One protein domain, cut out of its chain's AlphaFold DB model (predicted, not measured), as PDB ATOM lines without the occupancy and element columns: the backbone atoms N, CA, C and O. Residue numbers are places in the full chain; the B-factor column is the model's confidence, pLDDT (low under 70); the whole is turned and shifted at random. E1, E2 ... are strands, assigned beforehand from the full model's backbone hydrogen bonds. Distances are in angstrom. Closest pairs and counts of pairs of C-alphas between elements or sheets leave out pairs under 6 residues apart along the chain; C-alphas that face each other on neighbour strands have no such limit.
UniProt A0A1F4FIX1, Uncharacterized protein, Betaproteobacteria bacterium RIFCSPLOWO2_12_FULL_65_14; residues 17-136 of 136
ATOM      1  N   VAL A  17     141.414 181.827 134.084       94.75
ATOM      2  CA  VAL A  17     141.495 180.469 133.539       94.75
ATOM      3  C   VAL A  17     142.878 179.873 133.782       94.75
ATOM      4  O   VAL A  17     143.829 180.593 134.087       94.75
ATOM      5  N   TYR A  18     142.990 178.555 133.651       94.25
ATOM      6  CA  TYR A  18     144.234 177.811 133.799       94.25
ATOM      7  C   TYR A  18     144.704 177.281 132.448       94.25
ATOM      8  O   TYR A  18     143.940 176.654 131.709       94.25
ATOM      9  N   VAL A  19     145.979 177.524 132.161       93.25
ATOM     10  CA  VAL A  19     146.691 177.064 130.965       93.25
ATOM     11  C   VAL A  19     148.035 176.438 131.375       93.25
ATOM     12  O   VAL A  19     148.491 176.676 132.494       93.25
ATOM     13  N   PRO A  20     148.679 175.624 130.524       93.00
ATOM     14  CA  PRO A  20     150.025 175.118 130.744       93.00
ATOM     15  C   PRO A  20     150.995 176.256 131.052       93.00
ATOM     16  O   PRO A  20     150.987 177.282 130.367       93.00
ATOM     17  N   ALA A  21     151.810 176.091 132.092       93.62
ATOM     18  CA  ALA A  21     152.949 176.968 132.319       93.62
ATOM     19  C   ALA A  21     154.028 176.762 131.240       93.62
ATOM     20  O   ALA A  21     153.952 175.839 130.429       93.62
ATOM     21  N   ASP A  22     155.036 177.630 131.227       92.69
ATOM     22  CA  ASP A  22     156.089 177.589 130.203       92.69
ATOM     23  C   ASP A  22     156.992 176.347 130.356       92.69
ATOM     24  O   ASP A  22     157.558 175.862 129.380       92.69
ATOM     25  N   ASP A  23     157.075 175.795 131.569       95.19
ATOM     26  CA  ASP A  23     157.774 174.564 131.942       95.19
ATOM     27  C   ASP A  23     156.829 173.355 132.084       95.19
ATOM     28  O   ASP A  23     157.171 172.364 132.729       95.19
ATOM     29  N   TYR A  24     155.632 173.420 131.489       94.62
ATOM     30  CA  TYR A  24     154.651 172.341 131.560       94.62
ATOM     31  C   TYR A  24     155.186 171.027 130.980       94.62
ATOM     32  O   TYR A  24     155.612 170.950 129.825       94.62
ATOM     33  N   VAL A  25     155.053 169.957 131.758       95.44
ATOM     34  CA  VAL A  25     155.377 168.588 131.365       95.44
ATOM     35  C   VAL A  25     154.154 167.699 131.549       95.44
ATOM     36  O   VAL A  25     153.368 167.853 132.482       95.44
ATOM     37  N   ILE A  26     154.019 166.724 130.656       95.94
ATOM     38  CA  ILE A  26     153.014 165.670 130.717       95.94
ATOM     39  C   ILE A  26     153.697 164.309 130.570       95.94
ATOM     40  O   ILE A  26     154.582 164.116 129.737       95.94
ATOM     41  N   SER A  27     153.267 163.343 131.375       97.00
ATOM     42  CA  SER A  27     153.685 161.947 131.261       97.00
ATOM     43  C   SER A  27     152.475 161.036 131.382       97.00
ATOM     44  O   SER A  27     151.628 161.247 132.255       97.00
ATOM     45  N   VAL A  28     152.417 160.012 130.533       97.81
ATOM     46  CA  VAL A  28     151.346 159.012 130.526       97.81
ATOM     47  C   VAL A  28     151.944 157.644 130.805       97.81
ATOM     48  O   VAL A  28     152.891 157.228 130.139       97.81
ATOM     49  N   GLN A  29     151.356 156.927 131.755       98.25
ATOM     50  CA  GLN A  29     151.706 155.549 132.062       98.25
ATOM     51  C   GLN A  29     150.489 154.664 131.799       98.25
ATOM     52  O   GLN A  29     149.420 154.908 132.352       98.25
ATOM     53  N   ILE A  30     150.652 153.630 130.979       98.19
ATOM     54  CA  ILE A  30     149.613 152.637 130.701       98.19
ATOM     55  C   ILE A  30     149.931 151.302 131.371       98.19
ATOM     56  O   ILE A  30     151.098 150.944 131.576       98.19
ATOM     57  N   ALA A  31     148.877 150.550 131.664       97.38
ATOM     58  CA  ALA A  31     148.944 149.202 132.199       97.38
ATOM     59  C   ALA A  31     147.910 148.295 131.519       97.38
ATOM     60  O   ALA A  31     146.775 148.697 131.257       97.38
ATOM     61  N   LEU A  32     148.332 147.059 131.251       96.25
ATOM     62  CA  LEU A  32     147.509 145.958 130.767       96.25
ATOM     63  C   LEU A  32     147.951 144.667 131.476       96.25
ATOM     64  O   LEU A  32     149.104 144.584 131.915       96.25
ATOM     65  N   PRO A  33     147.089 143.642 131.557       97.19
ATOM     66  CA  PRO A  33     147.521 142.296 131.917       97.19
ATOM     67  C   PRO A  33     148.634 141.794 130.987       97.19
ATOM     68  O   PRO A  33     148.663 142.125 129.803       97.19
ATOM     69  N   ALA A  34     149.524 140.942 131.502       97.56
ATOM     70  CA  ALA A  34     150.577 140.321 130.691       97.56
ATOM     71  C   ALA A  34     150.020 139.347 129.636       97.56
ATOM     72  O   ALA A  34     150.672 139.078 128.624       97.56
ATOM     73  N   GLU A  35     148.809 138.828 129.864       98.25
ATOM     74  CA  GLU A  35     148.141 137.877 128.984       98.25
ATOM     75  C   GLU A  35     146.672 138.241 128.757       98.25
ATOM     76  O   GLU A  35     146.000 138.740 129.657       98.25
ATOM     77  N   ALA A  36     146.175 137.937 127.561       98.00
ATOM     78  CA  ALA A  36     144.770 138.055 127.181       98.00
ATOM     79  C   ALA A  36     144.353 136.882 126.287       98.00
ATOM     80  O   ALA A  36     145.192 136.118 125.801       98.00
ATOM     81  N   ARG A  37     143.049 136.748 126.052       98.50
ATOM     82  CA  ARG A  37     142.484 135.778 125.111       98.50
ATOM     83  C   ARG A  37     142.027 136.477 123.841       98.50
ATOM     84  O   ARG A  37     141.432 137.555 123.902       98.50
ATOM     85  N   ALA A  38     142.303 135.873 122.692       98.50
ATOM     86  CA  ALA A  38     141.823 136.387 121.419       98.50
ATOM     87  C   ALA A  38     140.285 136.414 121.398       98.50
ATOM     88  O   ALA A  38     139.625 135.458 121.796       98.50
ATOM     89  N   GLY A  39     139.710 137.520 120.925       97.81
ATOM     90  CA  GLY A  39     138.262 137.727 120.859       97.81
ATOM     91  C   GLY A  39     137.603 138.198 122.161       97.81
ATOM     92  O   GLY A  39     136.416 138.520 122.130       97.81
ATOM     93  N   GLU A  40     138.340 138.300 123.270       97.56
ATOM     94  CA  GLU A  40     137.827 138.828 124.540       97.56
ATOM     95  C   GLU A  40     138.248 140.291 124.762       97.56
ATOM     96  O   GLU A  40     139.332 140.727 124.360       97.56
ATOM     97  N   TRP A  41     137.382 141.065 125.421       96.31
ATOM     98  CA  TRP A  41     137.686 142.438 125.824       96.31
ATOM     99  C   TRP A  41     138.604 142.448 127.046       96.31
ATOM    100  O   TRP A  41     138.267 141.921 128.103       96.31
ATOM    101  N   THR A  42     139.750 143.104 126.911       96.38
ATOM    102  CA  THR A  42     140.740 143.293 127.972       96.38
ATOM    103  C   THR A  42     140.715 144.744 128.431       96.38
ATOM    104  O   THR A  42     140.788 145.654 127.606       96.38
ATOM    105  N   ARG A  43     140.611 144.975 129.741       94.94
ATOM    106  CA  ARG A  43     140.609 146.329 130.307       94.94
ATOM    107  C   ARG A  43     141.973 146.996 130.124       94.94
ATOM    108  O   ARG A  43     143.010 146.385 130.376       94.94
ATOM    109  N   LEU A  44     141.938 148.263 129.733       95.69
ATOM    110  CA  LEU A  44     143.070 149.173 129.716       95.69
ATOM    111  C   LEU A  44     142.998 150.081 130.941       95.69
ATOM    112  O   LEU A  44     141.911 150.493 131.349       95.69
ATOM    113  N   SER A  45     144.158 150.429 131.481       96.06
ATOM    114  CA  SER A  45     144.277 151.472 132.495       96.06
ATOM    115  C   SER A  45     145.367 152.444 132.094       96.06
ATOM    116  O   SER A  45     146.406 152.043 131.559       96.06
ATOM    117  N   ALA A  46     145.134 153.724 132.361       96.38
ATOM    118  CA  ALA A  46     146.120 154.755 132.112       96.38
ATOM    119  C   ALA A  46     146.095 155.820 133.202       96.38
ATOM    120  O   ALA A  46     145.034 156.258 133.634       96.38
ATOM    121  N   GLN A  47     147.280 156.261 133.601       96.81
ATOM    122  CA  GLN A  47     147.487 157.357 134.531       96.81
ATOM    123  C   GLN A  47     148.211 158.492 133.820       96.81
ATOM    124  O   GLN A  47     149.064 158.253 132.959       96.81
ATOM    125  N   ARG A  48     147.903 159.728 134.208       96.31
ATOM    126  CA  ARG A  48     148.564 160.927 133.694       96.31
ATOM    127  C   ARG A  48     149.104 161.760 134.844       96.31
ATOM    128  O   ARG A  48     148.430 161.955 135.851       96.31
ATOM    129  N   ARG A  49     150.323 162.265 134.673       96.81
ATOM    130  CA  ARG A  49     150.845 163.399 135.444       96.81
ATOM    131  C   ARG A  49     151.019 164.576 134.515       96.81
ATOM    132  O   ARG A  49     151.495 164.377 133.396       96.81
ATOM    133  N   SER A  50     150.597 165.759 134.944       95.69
ATOM    134  CA  SER A  50     150.597 166.925 134.072       95.69
ATOM    135  C   SER A  50     150.646 168.238 134.852       95.69
ATOM    136  O   SER A  50     149.874 168.428 135.787       95.69
ATOM    137  N   GLY A  51     151.547 169.142 134.482       95.31
ATOM    138  CA  GLY A  51     151.732 170.418 135.169       95.31
ATOM    139  C   GLY A  51     153.148 170.975 134.999       95.31
ATOM    140  O   GLY A  51     153.977 170.327 134.361       95.31
ATOM    141  N   PRO A  52     153.439 172.150 135.575       96.50
ATOM    142  CA  PRO A  52     152.521 172.976 136.361       96.50
ATOM    143  C   PRO A  52     151.543 173.784 135.488       96.50
ATOM    144  O   PRO A  52     151.782 174.050 134.311       96.50
ATOM    145  N   TRP A  53     150.412 174.184 136.070       94.00
ATOM    146  CA  TRP A  53     149.410 175.036 135.418       94.00
ATOM    147  C   TRP A  53     149.562 176.481 135.897       94.00
ATOM    148  O   TRP A  53     149.685 176.723 137.096       94.00
ATOM    149  N   LYS A  54     149.493 177.454 134.984       94.50
ATOM    150  CA  LYS A  54     149.470 178.884 135.317       94.50
ATOM    151  C   LYS A  54     148.057 179.450 135.204       94.50
ATOM    152  O   LYS A  54     147.315 179.125 134.277       94.50
ATOM    153  N   ARG A  55     147.693 180.310 136.155       95.56
ATOM    154  CA  ARG A  55     146.434 181.064 136.148       95.56
ATOM    155  C   ARG A  55     146.653 182.388 135.422       95.56
ATOM    156  O   ARG A  55     147.540 183.142 135.805       95.56
ATOM    157  N   ILE A  56     145.835 182.670 134.419       94.69
ATOM    158  CA  ILE A  56     145.893 183.899 133.613       94.69
ATOM    159  C   ILE A  56     144.501 184.518 133.492       94.69
ATOM    160  O   ILE A  56     143.503 183.888 133.870       94.69
ATOM    161  N   ARG A  57     144.410 185.741 132.964       93.81
ATOM    162  CA  ARG A  57     143.109 186.303 132.587       93.81
ATOM    163  C   ARG A  57     142.582 185.581 131.352       93.81
ATOM    164  O   ARG A  57     143.350 185.188 130.482       93.81
ATOM    165  N   CYS A  58     141.265 185.417 131.258       90.31
ATOM    166  CA  CYS A  58     140.636 184.752 130.114       90.31
ATOM    167  C   CYS A  58     140.998 185.429 128.775       90.31
ATOM    168  O   CYS A  58     141.253 184.746 127.790       90.31
ATOM    169  N   GLU A  59     141.108 186.763 128.767       90.50
ATOM    170  CA  GLU A  59     141.513 187.569 127.601       90.50
ATOM    171  C   GLU A  59     142.963 187.330 127.137       90.50
ATOM    172  O   GLU A  59     143.297 187.615 125.991       90.50
ATOM    173  N   GLU A  60     143.815 186.776 128.004       92.25
ATOM    174  CA  GLU A  60     145.219 186.456 127.720       92.25
ATOM    175  C   GLU A  60     145.395 185.002 127.243       92.25
ATOM    176  O   GLU A  60     146.517 184.569 126.963       92.25
ATOM    177  N   ALA A  61     144.314 184.210 127.187       88.94
ATOM    178  CA  ALA A  61     144.390 182.801 126.826       88.94
ATOM    179  C   ALA A  61     144.868 182.617 125.372       88.94
ATOM    180  O   ALA A  61     144.314 183.238 124.460       88.94
ATOM    181  N   PRO A  62     145.863 181.741 125.118       85.56
ATOM    182  CA  PRO A  62     146.318 181.458 123.763       85.56
ATOM    183  C   PRO A  62     145.176 180.966 122.867       85.56
ATOM    184  O   PRO A  62     144.369 180.123 123.270       85.56
ATOM    185  N   ALA A  63     145.131 181.454 121.625       82.44
ATOM    186  CA  ALA A  63     144.148 181.005 120.644       82.44
ATOM    187  C   ALA A  63     144.248 179.485 120.413       82.44
ATOM    188  O   ALA A  63     145.340 178.934 120.286       82.44
ATOM    189  N   GLY A  64     143.099 178.806 120.345       78.06
ATOM    190  CA  GLY A  64     143.025 177.352 120.150       78.06
ATOM    191  C   GLY A  64     143.213 176.517 121.421       78.06
ATOM    192  O   GLY A  64     143.081 175.296 121.360       78.06
ATOM    193  N   PHE A  65     143.473 177.144 122.571       77.12
ATOM    194  CA  PHE A  65     143.493 176.459 123.858       77.12
ATOM    195  C   PHE A  65     142.079 176.340 124.437       77.12
ATOM    196  O   PHE A  65     141.273 177.258 124.301       77.12
ATOM    197  N   VAL A  66     141.774 175.229 125.114       82.00
ATOM    198  CA  VAL A  66     140.527 175.084 125.876       82.00
ATOM    199  C   VAL A  66     140.817 175.503 127.319       82.00
ATOM    200  O   VAL A  66     141.426 174.727 128.064       82.00
ATOM    201  N   PRO A  67     140.441 176.725 127.735       80.69
ATOM    202  CA  PRO A  67     140.743 177.198 129.075       80.69
ATOM    203  C   PRO A  67     140.019 176.361 130.128       80.69
ATOM    204  O   PRO A  67     138.817 176.108 130.028       80.69
ATOM    205  N   PHE A  68     140.734 175.982 131.187       89.19
ATOM    206  CA  PHE A  68     140.110 175.354 132.344       89.19
ATOM    207  C   PHE A  68     139.714 176.414 133.370       89.19
ATOM    208  O   PHE A  68     140.521 177.256 133.749       89.19
ATOM    209  N   VAL A  69     138.479 176.363 133.869       90.38
ATOM    210  CA  VAL A  69     137.993 177.292 134.914       90.38
ATOM    211  C   VAL A  69     138.595 176.962 136.289       90.38
ATOM    212  O   VAL A  69     138.716 177.819 137.162       90.38
ATOM    213  N   LYS A  70     139.004 175.706 136.488       90.75
ATOM    214  CA  LYS A  70     139.699 175.209 137.682       90.75
ATOM    215  C   LYS A  70     141.039 174.609 137.263       90.75
ATOM    216  O   LYS A  70     141.108 174.101 136.145       90.75
ATOM    217  N   PRO A  71     142.074 174.629 138.120       89.69
ATOM    218  CA  PRO A  71     143.324 173.971 137.781       89.69
ATOM    219  C   PRO A  71     143.045 172.476 137.604       89.69
ATOM    220  O   PRO A  71     142.449 171.867 138.502       89.69
ATOM    221  N   PRO A  72     143.426 171.875 136.468       91.00
ATOM    222  CA  PRO A  72     143.408 170.428 136.348       91.00
ATOM    223  C   PRO A  72     144.301 169.803 137.431       91.00
ATOM    224  O   PRO A  72     145.297 170.412 137.835       91.00
ATOM    225  N   PRO A  73     143.959 168.606 137.927       93.69
ATOM    226  CA  PRO A  73     144.796 167.919 138.898       93.69
ATOM    227  C   PRO A  73     146.158 167.570 138.284       93.69
ATOM    228  O   PRO A  73     146.255 167.187 137.119       93.69
ATOM    229  N   GLU A  74     147.220 167.650 139.088       95.38
ATOM    230  CA  GLU A  74     148.566 167.267 138.637       95.38
ATOM    231  C   GLU A  74     148.702 165.766 138.367       95.38
ATOM    232  O   GLU A  74     149.603 165.340 137.646       95.38
ATOM    233  N   PHE A  75     147.822 164.959 138.960       96.88
ATOM    234  CA  PHE A  75     147.769 163.516 138.794       96.88
ATOM    235  C   PHE A  75     146.331 163.051 138.572       96.88
ATOM    236  O   PHE A  75     145.439 163.353 139.364       96.88
ATOM    237  N   GLU A  76     146.138 162.255 137.528       94.56
ATOM    238  CA  GLU A  76     144.876 161.608 137.188       94.56
ATOM    239  C   GLU A  76     145.102 160.099 137.135       94.56
ATOM    240  O   GLU A  76     145.945 159.603 136.382       94.56
ATOM    241  N   SER A  77     144.359 159.363 137.960       94.44
ATOM    242  CA  SER A  77     144.533 157.920 138.139       94.44
ATOM    243  C   SER A  77     143.852 157.069 137.068       94.44
ATOM    244  O   SER A  77     144.145 155.878 136.982       94.44
ATOM    245  N   GLU A  78     142.947 157.653 136.284       92.94
ATOM    246  CA  GLU A  78     142.256 156.969 135.197       92.94
ATOM    247  C   GLU A  78     141.930 157.960 134.075       92.94
ATOM    248  O   GLU A  78     141.055 158.813 134.212       92.94
ATOM    249  N   VAL A  79     142.670 157.848 132.974       93.81
ATOM    250  CA  VAL A  79     142.523 158.684 131.770       93.81
ATOM    251  C   VAL A  79     142.441 157.847 130.494       93.81
ATOM    252  O   VAL A  79     142.664 158.361 129.400       93.81
ATOM    253  N   ALA A  80     142.182 156.539 130.598       94.25
ATOM    254  CA  ALA A  80     142.241 155.640 129.446       94.25
ATOM    255  C   ALA A  80     141.255 156.013 128.322       94.25
ATOM    256  O   ALA A  80     141.515 155.735 127.151       94.25
ATOM    257  N   ASP A  81     140.146 156.669 128.647       91.38
ATOM    258  CA  ASP A  81     139.153 157.168 127.695       91.38
ATOM    259  C   ASP A  81     139.575 158.461 126.973       91.38
ATOM    260  O   ASP A  81     138.965 158.829 125.970       91.38
ATOM    261  N   ASN A  82     140.615 159.149 127.449       90.88
ATOM    262  CA  ASN A  82     141.123 160.414 126.905       90.88
ATOM    263  C   ASN A  82     142.427 160.245 126.111       90.88
ATOM    264  O   ASN A  82     143.132 161.221 125.838       90.88
ATOM    265  N   LEU A  83     142.761 159.011 125.735       93.81
ATOM    266  CA  LEU A  83     143.974 158.690 124.995       93.81
ATOM    267  C   LEU A  83     143.671 158.082 123.628       93.81
ATOM    268  O   LEU A  83     142.683 157.373 123.428       93.81
ATOM    269  N   PHE A  84     144.586 158.316 122.694       95.56
ATOM    270  CA  PHE A  84     144.613 157.640 121.408       95.56
ATOM    271  C   PHE A  84     145.473 156.380 121.506       95.56
ATOM    272  O   PHE A  84     146.687 156.463 121.695       95.56
ATOM    273  N   TRP A  85     144.843 155.214 121.400       96.81
ATOM    274  CA  TRP A  85     145.494 153.923 121.604       96.81
ATOM    275  C   TRP A  85     145.986 153.294 120.303       96.81
ATOM    276  O   TRP A  85     145.338 153.397 119.263       96.81
ATOM    277  N   MET A  86     147.121 152.606 120.387       98.19
ATOM    278  CA  MET A  86     147.812 151.993 119.258       98.19
ATOM    279  C   MET A  86     148.331 150.604 119.622       98.19
ATOM    280  O   MET A  86     148.679 150.347 120.778       98.19
ATOM    281  N   THR A  87     148.418 149.724 118.622       98.44
ATOM    282  CA  THR A  87     149.036 148.403 118.764       98.44
ATOM    283  C   THR A  87     149.947 148.054 117.595       98.44
ATOM    284  O   THR A  87     149.710 148.473 116.462       98.44
ATOM    285  N   GLU A  88     150.926 147.196 117.863       98.50
ATOM    286  CA  GLU A  88     151.735 146.508 116.861       98.50
ATOM    287  C   GLU A  88     151.785 144.997 117.181       98.50
ATOM    288  O   GLU A  88     152.176 144.647 118.292       98.50
ATOM    289  N   PRO A  89     151.375 144.091 116.271       98.31
ATOM    290  CA  PRO A  89     150.821 144.382 114.951       98.31
ATOM    291  C   PRO A  89     149.481 145.142 115.032       98.31
ATOM    292  O   PRO A  89     148.803 145.129 116.070       98.31
ATOM    293  N   PRO A  90     149.078 145.830 113.949       97.69
ATOM    294  CA  PRO A  90     147.786 146.501 113.909       97.69
ATOM    295  C   PRO A  90     146.637 145.479 113.896       97.69
ATOM    296  O   PRO A  90     146.818 144.301 113.582       97.69
ATOM    297  N   GLY A  91     145.425 145.946 114.200       94.88
ATOM    298  CA  GLY A  91     144.194 145.153 114.086       94.88
ATOM    299  C   GLY A  91     143.448 144.925 115.398       94.88
ATOM    300  O   GLY A  91     142.337 144.395 115.367       94.88
ATOM    301  N   ALA A  92     144.007 145.346 116.535       97.44
ATOM    302  CA  ALA A  92     143.240 145.437 117.770       97.44
ATOM    303  C   ALA A  92     142.102 146.463 117.624       97.44
ATOM    304  O   ALA A  92     142.231 147.466 116.918       97.44
ATOM    305  N   ARG A  93     140.976 146.200 118.284       97.25
ATOM    306  CA  ARG A  93     139.824 147.106 118.338       97.25
ATOM    307  C   ARG A  93     139.748 147.717 119.721       97.25
ATOM    308  O   ARG A  93     139.856 146.999 120.706       97.25
ATOM    309  N   PHE A  94     139.515 149.017 119.785       95.00
ATOM    310  CA  PHE A  94     139.272 149.719 121.036       95.00
ATOM    311  C   PHE A  94     137.789 150.052 121.117       95.00
ATOM    312  O   PHE A  94     137.212 150.489 120.119       95.00
ATOM    313  N   ASP A  95     137.169 149.811 122.265       90.88
ATOM    314  CA  ASP A  95     135.764 150.154 122.468       90.88
ATOM    315  C   ASP A  95     135.547 151.670 122.368       90.88
ATOM    316  O   ASP A  95     136.476 152.448 122.523       90.88
ATOM    317  N   VAL A  96     134.334 152.124 122.070       78.19
ATOM    318  CA  VAL A  96     133.991 153.546 122.221       78.19
ATOM    319  C   VAL A  96     133.379 153.686 123.610       78.19
ATOM    320  O   VAL A  96     132.494 152.885 123.920       78.19
ATOM    321  N   PRO A  97     133.802 154.647 124.455       65.62
ATOM    322  CA  PRO A  97     133.359 154.700 125.840       65.62
ATOM    323  C   PRO A  97     131.841 154.902 125.852       65.62
ATOM    324  O   PRO A  97     131.336 155.944 125.434       65.62
ATOM    325  N   ALA A  98     131.095 153.884 126.274       60.31
ATOM    326  CA  ALA A  98     129.645 153.940 126.371       60.31
ATOM    327  C   ALA A  98     129.251 154.117 127.838       60.31
ATOM    328  O   ALA A  98     129.477 153.215 128.633       60.31
ATOM    329  N   ARG A  99     128.635 155.264 128.174       52.88
ATOM    330  CA  ARG A  99     127.957 155.639 129.445       52.88
ATOM    331  C   ARG A  99     128.707 155.452 130.781       52.88
ATOM    332  O   ARG A  99     128.290 156.072 131.753       52.88
ATOM    333  N   GLN A 100     129.775 154.663 130.853       58.72
ATOM    334  CA  GLN A 100     130.685 154.552 131.989       58.72
ATOM    335  C   GLN A 100     131.941 155.354 131.645       58.72
ATOM    336  O   GLN A 100     132.785 154.858 130.894       58.72
ATOM    337  N   PRO A 101     132.038 156.612 132.104       64.81
ATOM    338  CA  PRO A 101     133.237 157.401 131.871       64.81
ATOM    339  C   PRO A 101     134.443 156.681 132.488       64.81
ATOM    340  O   PRO A 101     134.295 155.935 133.460       64.81
ATOM    341  N   HIS A 102     135.628 156.898 131.918       70.44
ATOM    342  CA  HIS A 102     136.919 156.437 132.442       70.44
ATOM    343  C   HIS A 102     137.300 154.966 132.208       70.44
ATOM    344  O   HIS A 102     138.417 154.582 132.537       70.44
ATOM    345  N   HIS A 103     136.456 154.119 131.612       84.31
ATOM    346  CA  HIS A 103     136.876 152.763 131.234       84.31
ATOM    347  C   HIS A 103     137.147 152.655 129.733       84.31
ATOM    348  O   HIS A 103     136.385 153.154 128.907       84.31
ATOM    349  N   ARG A 104     138.237 151.964 129.390       92.00
ATOM    350  CA  ARG A 104     138.591 151.616 128.016       92.00
ATOM    351  C   ARG A 104     138.975 150.147 127.947       92.00
ATOM    352  O   ARG A 104     139.609 149.614 128.858       92.00
ATOM    353  N   PHE A 105     138.614 149.503 126.854       95.12
ATOM    354  CA  PHE A 105     138.888 148.105 126.589       95.12
ATOM    355  C   PHE A 105     139.521 147.934 125.207       95.12
ATOM    356  O   PHE A 105     139.284 148.702 124.272       95.12
ATOM    357  N   VAL A 106     140.332 146.889 125.080       97.12
ATOM    358  CA  VAL A 106     140.930 146.441 123.822       97.12
ATOM    359  C   VAL A 106     140.512 145.006 123.530       97.12
ATOM    360  O   VAL A 106     140.467 144.171 124.430       97.12
ATOM    361  N   LEU A 107     140.212 144.712 122.272       98.00
ATOM    362  CA  LEU A 107     139.950 143.370 121.770       98.00
ATOM    363  C   LEU A 107     140.997 143.022 120.718       98.00
ATOM    364  O   LEU A 107     141.137 143.714 119.705       98.00
ATOM    365  N   PHE A 108     141.701 141.915 120.939       98.38
ATOM    366  CA  PHE A 108     142.683 141.373 120.002       98.38
ATOM    367  C   PHE A 108     142.027 140.268 119.161       98.38
ATOM    368  O   PHE A 108     141.577 139.274 119.726       98.38
ATOM    369  N   PRO A 109     141.931 140.398 117.825       98.00
ATOM    370  CA  PRO A 109     141.179 139.443 117.006       98.00
ATOM    371  C   PRO A 109     141.913 138.120 116.753       98.00
ATOM    372  O   PRO A 109     141.295 137.167 116.287       98.00
ATOM    373  N   LYS A 110     143.230 138.068 116.980       98.44
ATOM    374  CA  LYS A 110     144.072 136.900 116.713       98.44
ATOM    375  C   LYS A 110     145.055 136.682 117.869       98.44
ATOM    376  O   LYS A 110     145.483 137.668 118.470       98.44
ATOM    377  N   PRO A 111     145.448 135.430 118.154       98.56
ATOM    378  CA  PRO A 111     146.566 135.143 119.046       98.56
ATOM    379  C   PRO A 111     147.874 135.740 118.518       98.56
ATOM    380  O   PRO A 111     148.065 135.875 117.307       98.56
ATOM    381  N   GLY A 112     148.789 136.077 119.420       98.31
ATOM    382  CA  GLY A 112     150.067 136.686 119.069       98.31
ATOM    383  C   GLY A 112     150.686 137.480 120.211       98.31
ATOM    384  O   GLY A 112     150.171 137.513 121.325       98.31
ATOM    385  N   THR A 113     151.811 138.129 119.933       98.56
ATOM    386  CA  THR A 113     152.406 139.110 120.848       98.56
ATOM    387  C   THR A 113     152.120 140.497 120.304       98.56
ATOM    388  O   THR A 113     152.398 140.755 119.134       98.56
ATOM    389  N   TYR A 114     151.563 141.364 121.146       98.62
ATOM    390  CA  TYR A 114     151.244 142.740 120.788       98.62
ATOM    391  C   TYR A 114     152.044 143.703 121.657       98.62
ATOM    392  O   TYR A 114     152.122 143.532 122.872       98.62
ATOM    393  N   GLN A 115     152.594 144.740 121.041       98.75
ATOM    394  CA  GLN A 115     153.009 145.956 121.719       98.75
ATOM    395  C   GLN A 115     151.837 146.931 121.725       98.75
ATOM    396  O   GLN A 115     151.178 147.113 120.705       98.75
ATOM    397  N   VAL A 116     151.575 147.555 122.866       98.56
ATOM    398  CA  VAL A 116     150.491 148.519 123.066       98.56
ATOM    399  C   VAL A 116     151.086 149.803 123.619       98.56
ATOM    400  O   VAL A 116     151.918 149.763 124.524       98.56
ATOM    401  N   TRP A 117     150.667 150.945 123.082       98.62
ATOM    402  CA  TRP A 117     150.988 152.267 123.618       98.62
ATOM    403  C   TRP A 117     149.835 153.233 123.365       98.62
ATOM    404  O   TRP A 117     148.908 152.941 122.605       98.62
ATOM    405  N   ALA A 118     149.899 154.398 123.994       97.56
ATOM    406  CA  ALA A 118     148.906 155.441 123.850       97.56
ATOM    407  C   ALA A 118     149.559 156.810 123.619       97.56
ATOM    408  O   ALA A 118     150.733 157.022 123.941       97.56
ATOM    409  N   ARG A 119     148.792 157.741 123.045       97.31
ATOM    410  CA  ARG A 119     149.152 159.155 122.908       97.31
ATOM    411  C   ARG A 119     148.104 160.038 123.568       97.31
ATOM    412  O   ARG A 119     146.908 159.837 123.361       97.31
ATOM    413  N   SER A 120     148.553 161.023 124.331       94.31
ATOM    414  CA  SER A 120     147.731 162.164 124.734       94.31
ATOM    415  C   SER A 120     147.986 163.294 123.748       94.31
ATOM    416  O   SER A 120     149.142 163.577 123.471       94.31
ATOM    417  N   ALA A 121     146.935 163.900 123.195       85.88
ATOM    418  CA  ALA A 121     147.058 164.990 122.222       85.88
ATOM    419  C   ALA A 121     146.909 166.385 122.852       85.88
ATOM    420  O   ALA A 121     147.090 167.388 122.167       85.88
ATOM    421  N   TYR A 122     146.537 166.456 124.134       82.44
ATOM    422  CA  TYR A 122     146.229 167.706 124.817       82.44
ATOM    423  C   TYR A 122     146.677 167.671 126.286       82.44
ATOM    424  O   TYR A 122     146.460 166.656 126.958       82.44
ATOM    425  N   PRO A 123     147.208 168.785 126.823       77.88
ATOM    426  CA  PRO A 123     147.483 170.058 126.134       77.88
ATOM    427  C   PRO A 123     148.753 170.046 125.274       77.88
ATOM    428  O   PRO A 123     148.921 170.912 124.422       77.88
ATOM    429  N   THR A 124     149.615 169.053 125.458       85.31
ATOM    430  CA  THR A 124     150.791 168.791 124.625       85.31
ATOM    431  C   THR A 124     150.835 167.307 124.272       85.31
ATOM    432  O   THR A 124     150.246 166.476 124.968       85.31
ATOM    433  N   ASP A 125     151.489 166.971 123.159       91.00
ATOM    434  CA  ASP A 125     151.610 165.578 122.736       91.00
ATOM    435  C   ASP A 125     152.519 164.790 123.686       91.00
ATOM    436  O   ASP A 125     153.647 165.199 123.965       91.00
ATOM    437  N   ALA A 126     152.041 163.640 124.156       95.38
ATOM    438  CA  ALA A 126     152.816 162.724 124.986       95.38
ATOM    439  C   ALA A 126     152.572 161.277 124.584       95.38
ATOM    440  O   ALA A 126     151.430 160.811 124.553       95.38
ATOM    441  N   LYS A 127     153.658 160.540 124.340       97.69
ATOM    442  CA  LYS A 127     153.632 159.087 124.157       97.69
ATOM    443  C   LYS A 127     153.803 158.394 125.511       97.69
ATOM    444  O   LYS A 127     154.672 158.773 126.291       97.69
ATOM    445  N   SER A 128     152.996 157.368 125.773       98.31
ATOM    446  CA  SER A 128     153.147 156.530 126.965       98.31
ATOM    447  C   SER A 128     154.353 155.588 126.882       98.31
ATOM    448  O   SER A 128     154.988 155.435 125.834       98.31
ATOM    449  N   ASN A 129     154.607 154.847 127.961       98.50
ATOM    450  CA  ASN A 129     155.370 153.601 127.883       98.50
ATOM    451  C   ASN A 129     154.729 152.603 126.894       98.50
ATOM    452  O   ASN A 129     153.535 152.680 126.590       98.50
ATOM    453  N   VAL A 130     155.530 151.645 126.420       98.56
ATOM    454  CA  VAL A 130     155.068 150.512 125.606       98.56
ATOM    455  C   VAL A 130     154.887 149.298 126.515       98.56
ATOM    456  O   VAL A 130     155.784 148.965 127.287       98.56
ATOM    457  N   VAL A 131     153.739 148.631 126.423       98.56
ATOM    458  CA  VAL A 131     153.438 147.391 127.152       98.56
ATOM    459  C   VAL A 131     153.355 146.245 126.158       98.56
ATOM    460  O   VAL A 131     152.710 146.371 125.121       98.56
ATOM    461  N   THR A 132     154.001 145.123 126.469       98.56
ATOM    462  CA  THR A 132     153.883 143.893 125.676       98.56
ATOM    463  C   THR A 132     152.862 142.963 126.319       98.56
ATOM    464  O   THR A 132     152.945 142.705 127.518       98.56
ATOM    465  N   ILE A 133     151.926 142.444 125.525       98.38
ATOM    466  CA  ILE A 133     150.899 141.489 125.952       98.38
ATOM    467  C   ILE A 133     150.918 140.246 125.061       98.38
ATOM    468  O   ILE A 133     151.035 140.339 123.835       98.38
ATOM    469  N   ARG A 134     150.787 139.070 125.680       98.62
ATOM    470  CA  ARG A 134     150.642 137.791 124.980       98.62
ATOM    471  C   ARG A 134     149.168 137.415 124.866       98.62
ATOM    472  O   ARG A 134     148.507 137.143 125.863       98.62
ATOM    473  N   VAL A 135     148.670 137.340 123.643       98.56
ATOM    474  CA  VAL A 135     147.297 136.943 123.326       98.56
ATOM    475  C   VAL A 135     147.286 135.469 122.933       98.56
ATOM    476  O   VAL A 135     148.035 135.062 122.041       98.56
ATOM    477  N   ARG A 136     146.465 134.674 123.620       96.75
ATOM    478  CA  ARG A 136     146.307 133.231 123.402       96.75
ATOM    479  C   ARG A 136     144.995 132.904 122.706       96.75
ATOM    480  O   ARG A 136     144.010 133.642 122.934       96.75
TER     481      ARG A 136
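This is residues 17 to 136 of the 136 residues of an uncharacterized protein of Betaproteobacteria bacterium RIFCSPLOWO2_12_FULL_65_14 (UniProt A0A1F4FIX1). Two strongly twisted three-strand sheets form an elongated sandwich, only partly face to face: the long hairpin E1 and E2 reaches well past the sheet E3 E5 E6. Residues 58 to 69 fold back beside the hairpin's far end, and residues 97 to 101 loop out to one side. The printed part has 120 residues, no named helix and six named strands, E1 to E6 along the chain; the sheets run E1 E2 E4 and E3 E5 E6, both antiparallel. It is all strand, with 55 residues in named elements, under half, and only just loose, close to compact, with a radius of gyration of the C-alphas of 16.6 A and spans of 54 by 29 by 22 A.

E1, residues 17 to 31, begins at C-alpha 17 (141.495, 180.469, 133.539), spans 32.2 A and bends by 95 degrees at residue 22. E2, residues 41 to 57, spans 44.7 A and bends by 65 degrees at residue 54. E3 is residues 84 to 88, 14.0 A; E4, 104 to 107, 10.4 A; E5, 112 to 120, 26.2 A; E6, 131 to 135, 12.7 A, ending at C-alpha 135 (147.297, 136.943, 123.326).

E2 pairs with E1 over its residues 45 to 56, N 27 to O 49 at 2.9 A, and with E4 over 41 to 44, N 42 to O 106 at 2.8 A. E5 has E3, N 86 to O 117 at 2.9 A, and E6, N 114 to O 133 at 2.9 A, as neighbours. The sheets' facing parts are 9.6 A centre to centre; the closest C-alphas of E1 and E5, Ile 30 and Trp 117, are 7.2 A apart.

The farthest C-alphas, Glu 59 and Arg 136, are 54.7 A apart. The printed part has no cut. The links E2 to E3 and E3 to E4 are long. Residues 97 to 101 are under pLDDT 70.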